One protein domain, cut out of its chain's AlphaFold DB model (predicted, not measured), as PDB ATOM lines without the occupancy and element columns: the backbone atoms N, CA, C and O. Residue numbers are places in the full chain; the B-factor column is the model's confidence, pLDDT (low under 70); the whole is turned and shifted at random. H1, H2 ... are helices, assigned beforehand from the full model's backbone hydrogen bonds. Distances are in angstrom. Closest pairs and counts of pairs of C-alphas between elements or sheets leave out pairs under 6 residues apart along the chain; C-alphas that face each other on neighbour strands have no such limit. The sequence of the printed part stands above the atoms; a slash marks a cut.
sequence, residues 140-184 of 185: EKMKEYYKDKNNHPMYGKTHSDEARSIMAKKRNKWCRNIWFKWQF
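What this domain is: This is residues 140 to 184 of the 185 residues of the protein "GIY-YIG endonuclease" of Metarhizium rileyi (UniProt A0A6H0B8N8). From Glu 140 the printed part goes round an open, flat horseshoe: short H1 at one end, a long unnamed stretch of residues 146 to 160, then H2, and H3 folding back towards the open side, with no helix touching another. It has 45 residues with three named helices, H1, H2, H3 in that order, and no named strand; the class is all helix. It is extended, with a radius of gyration of the C-alphas of 14.6 A and spans of 34 by 28 by 15 A.

How they stand to each other: Look first at H1, residues 140 to 145; it is apart from H2, residues 161 to 170, and from H3, residues 173 to 182. H2 and H3 are apart too. Every O i to N i+4 pair is within hydrogen-bond range in H1 and H2; in H3 2 of 6 are, beside 4 of 7 O i to N i+3 pairs.

Where its parts are: Find C-alpha 140 at (23.152, 14.765, -56.885); H1 runs 8.6 A from there to C-alpha 145. H2 runs 14.3 A from C-alpha 161 at (47.230, 7.072, -32.812) to C-alpha 170. H3 runs 15.8 A from C-alpha 173 to C-alpha 182 at (22.028, 9.053, -36.091).

The domain as a whole: The C-alphas farthest apart, Glu 140 and Glu 162, are 36.1 A apart. The printed part has no cut; the link H1 to H2 is long, H2 to H3 tight. Residues 171 to 184 are under pLDDT 70.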
ATOM      1  N   GLU A 140      22.868  15.581 -55.704       90.81
ATOM      2  CA  GLU A 140      23.152  14.765 -56.885       90.81
ATOM      3  C   GLU A 140      24.621  14.884 -57.294       90.81
ATOM      4  O   GLU A 140      25.292  13.866 -57.447       90.81
ATOM      5  N   LYS A 141      25.157  16.113 -57.370       88.31
ATOM      6  CA  LYS A 141      26.582  16.333 -57.665       88.31
ATOM      7  C   LYS A 141      27.486  15.735 -56.595       88.31
ATOM      8  O   LYS A 141      28.549  15.216 -56.915       88.31
ATOM      9  N   MET A 142      27.071  15.802 -55.331       87.31
ATOM     10  CA  MET A 142      27.809  15.181 -54.231       87.31
ATOM     11  C   MET A 142      27.812  13.653 -54.359       87.31
ATOM     12  O   MET A 142      28.871  13.040 -54.253       87.31
ATOM     13  N   LYS A 143      26.656  13.037 -54.639       89.00
ATOM     14  CA  LYS A 143      26.537  11.586 -54.865       89.00
ATOM     15  C   LYS A 143      27.372  11.122 -56.055       89.00
ATOM     16  O   LYS A 143      28.044  10.104 -55.956       89.00
ATOM     17  N   GLU A 144      27.341  11.865 -57.158       91.69
ATOM     18  CA  GLU A 144      28.133  11.569 -58.352       91.69
ATOM     19  C   GLU A 144      29.635  11.647 -58.061       91.69
ATOM     20  O   GLU A 144      30.365  10.702 -58.352       91.69
ATOM     21  N   TYR A 145      30.091  12.727 -57.417       84.56
ATOM     22  CA  TYR A 145      31.500  12.911 -57.066       84.56
ATOM     23  C   TYR A 145      32.018  11.791 -56.156       84.56
ATOM     24  O   TYR A 145      33.097  11.251 -56.397       84.56
ATOM     25  N   TYR A 146      31.231  11.391 -55.153       86.62
ATOM     26  CA  TYR A 146      31.586  10.320 -54.216       86.62
ATOM     27  C   TYR A 146      31.204   8.909 -54.686       86.62
ATOM     28  O   TYR A 146      31.343   7.957 -53.916       86.62
ATOM     29  N   LYS A 147      30.753   8.743 -55.936       90.38
ATOM     30  CA  LYS A 147      30.541   7.416 -56.533       90.38
ATOM     31  C   LYS A 147      31.857   6.642 -56.619       90.38
ATOM     32  O   LYS A 147      31.882   5.443 -56.354       90.38
ATOM     33  N   ASP A 148      32.945   7.341 -56.941       90.12
ATOM     34  CA  ASP A 148      34.300   6.830 -56.760       90.12
ATOM     35  C   ASP A 148      34.800   7.192 -55.356       90.12
ATOM     36  O   ASP A 148      34.942   8.364 -54.999       90.12
ATOM     37  N   LYS A 149      35.088   6.167 -54.550       83.69
ATOM     38  CA  LYS A 149      35.571   6.341 -53.178       83.69
ATOM     39  C   LYS A 149      36.924   7.058 -53.136       83.69
ATOM     40  O   LYS A 149      37.168   7.775 -52.170       83.69
ATOM     41  N   ASN A 150      37.751   6.945 -54.182       87.69
ATOM     42  CA  ASN A 150      39.047   7.625 -54.279       87.69
ATOM     43  C   ASN A 150      38.924   9.155 -54.304       87.69
ATOM     44  O   ASN A 150      39.851   9.852 -53.896       87.69
ATOM     45  N   ASN A 151      37.773   9.686 -54.728       83.69
ATOM     46  CA  ASN A 151      37.518  11.125 -54.732       83.69
ATOM     47  C   ASN A 151      37.278  11.684 -53.327       83.69
ATOM     48  O   ASN A 151      37.343  12.897 -53.119       83.69
ATOM     49  N   HIS A 152      36.984  10.829 -52.342       83.19
ATOM     50  CA  HIS A 152      36.801  11.302 -50.982       83.19
ATOM     51  C   HIS A 152      38.150  11.786 -50.420       83.19
ATOM     52  O   HIS A 152      39.108  11.018 -50.378       83.19
ATOM     53  N   PRO A 153      38.259  13.032 -49.917       82.94
ATOM     54  CA  PRO A 153      39.546  13.616 -49.516       82.94
ATOM     55  C   PRO A 153      40.233  12.887 -48.350       82.94
ATOM     56  O   PRO A 153      41.429  13.097 -48.120       82.94
ATOM     57  N   MET A 154      39.489  12.045 -47.622       83.38
ATOM     58  CA  MET A 154      39.996  11.167 -46.557       83.38
ATOM     59  C   MET A 154      40.186   9.706 -46.989       83.38
ATOM     60  O   MET A 154      40.573   8.883 -46.165       83.38
ATOM     61  N   TYR A 155      39.894   9.350 -48.239       83.94
ATOM     62  CA  TYR A 155      40.103   7.986 -48.715       83.94
ATOM     63  C   TYR A 155      41.593   7.637 -48.707       83.94
ATOM     64  O   TYR A 155      42.432   8.454 -49.083       83.94
ATOM     65  N   GLY A 156      41.925   6.447 -48.202       81.69
ATOM     66  CA  GLY A 156      43.309   5.995 -48.038       81.69
ATOM     67  C   GLY A 156      44.118   6.737 -46.965       81.69
ATOM     68  O   GLY A 156      45.288   6.418 -46.771       81.69
ATOM     69  N   LYS A 157      43.529   7.703 -46.246       85.31
ATOM     70  CA  LYS A 157      44.204   8.428 -45.161       85.31
ATOM     71  C   LYS A 157      43.805   7.851 -43.808       85.31
ATOM     72  O   LYS A 157      42.647   7.935 -43.405       85.31
ATOM     73  N   THR A 158      44.779   7.334 -43.074       84.75
ATOM     74  CA  THR A 158      44.629   6.911 -41.677       84.75
ATOM     75  C   THR A 158      45.250   7.942 -40.743       84.75
ATOM     76  O   THR A 158      46.356   8.434 -40.959       84.75
ATOM     77  N   HIS A 159      44.526   8.302 -39.684       83.50
ATOM     78  CA  HIS A 159      45.071   9.154 -38.630       83.50
ATOM     79  C   HIS A 159      46.025   8.355 -37.737       83.50
ATOM     80  O   HIS A 159      45.710   7.216 -37.368       83.50
ATOM     81  N   SER A 160      47.138   8.975 -37.332       89.94
ATOM     82  CA  SER A 160      48.028   8.423 -36.307       89.94
ATOM     83  C   SER A 160      47.286   8.216 -34.984       89.94
ATOM     84  O   SER A 160      46.256   8.853 -34.722       89.94
ATOM     85  N   ASP A 161      47.804   7.325 -34.139       89.62
ATOM     86  CA  ASP A 161      47.230   7.072 -32.812       89.62
ATOM     87  C   ASP A 161      47.193   8.351 -31.964       89.62
ATOM     88  O   ASP A 161      46.201   8.636 -31.289       89.62
ATOM     89  N   GLU A 162      48.229   9.183 -32.079       88.94
ATOM     90  CA  GLU A 162      48.311  10.482 -31.415       88.94
ATOM     91  C   GLU A 162      47.207  11.442 -31.886       88.94
ATOM     92  O   GLU A 162      46.478  12.011 -31.066       88.94
ATOM     93  N   ALA A 163      46.998  11.568 -33.203       85.19
ATOM     94  CA  ALA A 163      45.924  12.393 -33.755       85.19
ATOM     95  C   ALA A 163      44.539  11.884 -33.315       85.19
ATOM     96  O   ALA A 163      43.672  12.685 -32.950       85.19
ATOM     97  N   ARG A 164      44.337  10.558 -33.281       82.81
ATOM     98  CA  ARG A 164      43.116   9.932 -32.746       82.81
ATOM     99  C   ARG A 164      42.897  10.267 -31.272       82.81
ATOM    100  O   ARG A 164      41.780  10.631 -30.904       82.81
ATOM    101  N   SER A 165      43.947  10.228 -30.456       85.31
ATOM    102  CA  SER A 165      43.894  10.593 -29.036       85.31
ATOM    103  C   SER A 165      43.507  12.064 -28.832       85.31
ATOM    104  O   SER A 165      42.619  12.373 -28.034       85.31
ATOM    105  N   ILE A 166      44.086  12.984 -29.610       85.12
ATOM    106  CA  ILE A 166      43.753  14.417 -29.543       85.12
ATOM    107  C   ILE A 166      42.294  14.667 -29.956       85.12
ATOM    108  O   ILE A 166      41.580  15.411 -29.278       85.12
ATOM    109  N   MET A 167      41.824  14.038 -31.039       79.00
ATOM    110  CA  MET A 167      40.427  14.147 -31.482       79.00
ATOM    111  C   MET A 167      39.450  13.584 -30.447       79.00
ATOM    112  O   MET A 167      38.419  14.201 -30.181       79.00
ATOM    113  N   ALA A 168      39.788  12.452 -29.820       80.19
ATOM    114  CA  ALA A 168      38.987  11.852 -28.757       80.19
ATOM    115  C   ALA A 168      38.862  12.784 -27.543       80.19
ATOM    116  O   ALA A 168      37.759  12.978 -27.030       80.19
ATOM    117  N   LYS A 169      39.964  13.430 -27.134       79.94
ATOM    118  CA  LYS A 169      39.984  14.404 -26.030       79.94
ATOM    119  C   LYS A 169      39.168  15.662 -26.337       79.94
ATOM    120  O   LYS A 169      38.466  16.156 -25.463       79.94
ATOM    121  N   LYS A 170      39.213  16.162 -27.579       74.81
ATOM    122  CA  LYS A 170      38.461  17.358 -28.019       74.81
ATOM    123  C   LYS A 170      36.967  17.105 -28.265       74.81
ATOM    124  O   LYS A 170      36.217  18.051 -28.509       74.81
ATOM    125  N   ARG A 171      36.506  15.851 -28.210       67.88
ATOM    126  CA  ARG A 171      35.099  15.493 -28.434       67.88
ATOM    127  C   ARG A 171      34.252  15.862 -27.204       67.88
ATOM    128  O   ARG A 171      34.029  15.036 -26.314       67.88
ATOM    129  N   ASN A 172      33.774  17.108 -27.160       62.41
ATOM    130  CA  ASN A 172      32.918  17.621 -26.082       62.41
ATOM    131  C   ASN A 172      31.602  16.832 -25.934       62.41
ATOM    132  O   ASN A 172      31.104  16.220 -26.883       62.41
ATOM    133  N   LYS A 173      31.022  16.881 -24.721       53.56
ATOM    134  CA  LYS A 173      29.793  16.173 -24.291       53.56
ATOM    135  C   LYS A 173      28.630  16.310 -25.289       53.56
ATOM    136  O   LYS A 173      27.917  15.342 -25.527       53.56
ATOM    137  N   TRP A 174      28.503  17.470 -25.937       51.53
ATOM    138  CA  TRP A 174      27.465  17.769 -26.933       51.53
ATOM    139  C   TRP A 174      27.574  16.915 -28.214       51.53
ATOM    140  O   TRP A 174      26.571  16.423 -28.724       51.53
ATOM    141  N   CYS A 175      28.794  16.635 -28.687       55.41
ATOM    142  CA  CYS A 175      29.026  15.815 -29.881       55.41
ATOM    143  C   CYS A 175      28.730  14.321 -29.656       55.41
ATOM    144  O   CYS A 175      28.477  13.605 -30.621       55.41
ATOM    145  N   ARG A 176      28.746  13.834 -28.402       54.44
ATOM    146  CA  ARG A 176      28.418  12.428 -28.086       54.44
ATOM    147  C   ARG A 176      26.924  12.133 -28.255       54.44
ATOM    148  O   ARG A 176      26.589  11.059 -28.739       54.44
ATOM    149  N   ASN A 177      26.052  13.090 -27.926       51.72
ATOM    150  CA  ASN A 177      24.597  12.897 -27.986       51.72
ATOM    151  C   ASN A 177      24.040  12.905 -29.419       51.72
ATOM    152  O   ASN A 177      23.078  12.200 -29.698       51.72
ATOM    153  N   ILE A 178      24.641  13.667 -30.341       48.81
ATOM    154  CA  ILE A 178      24.182  13.729 -31.740       48.81
ATOM    155  C   ILE A 178      24.577  12.472 -32.520       48.81
ATOM    156  O   ILE A 178      23.769  11.956 -33.285       48.81
ATOM    157  N   TRP A 179      25.782  11.941 -32.292       45.75
ATOM    158  CA  TRP A 179      26.251  10.731 -32.977       45.75
ATOM    159  C   TRP A 179      25.435   9.485 -32.603       45.75
ATOM    160  O   TRP A 179      25.118   8.685 -33.475       45.75
ATOM    161  N   PHE A 180      25.010   9.364 -31.339       43.75
ATOM    162  CA  PHE A 180      24.104   8.292 -30.905       43.75
ATOM    163  C   PHE A 180      22.721   8.373 -31.565       43.75
ATOM    164  O   PHE A 180      22.104   7.349 -31.818       43.75
ATOM    165  N   LYS A 181      22.236   9.578 -31.887       40.84
ATOM    166  CA  LYS A 181      20.898   9.778 -32.468       40.84
ATOM    167  C   LYS A 181      20.809   9.414 -33.957       40.84
ATOM    168  O   LYS A 181      19.715   9.178 -34.448       40.84
ATOM    169  N   TRP A 182      21.944   9.377 -34.659       38.38
ATOM    170  CA  TRP A 182      22.028   9.053 -36.091       38.38
ATOM    171  C   TRP A 182      22.338   7.578 -36.383       38.38
ATOM    172  O   TRP A 182      22.232   7.166 -37.529       38.38
ATOM    173  N   GLN A 183      22.728   6.779 -35.384       38.97
ATOM    174  CA  GLN A 183      22.976   5.342 -35.573       38.97
ATOM    175  C   GLN A 183      21.734   4.460 -35.360       38.97
ATOM    176  O   GLN A 183      21.806   3.264 -35.622       38.97
ATOM    177  N   PHE A 184      20.612   5.028 -34.905       38.34
ATOM    178  CA  PHE A 184      19.395   4.282 -34.554       38.34
ATOM    179  C   PHE A 184      18.116   4.816 -35.223       38.34
ATOM    180  O   PHE A 184      17.030   4.577 -34.706       38.34
TER     181      PHE A 184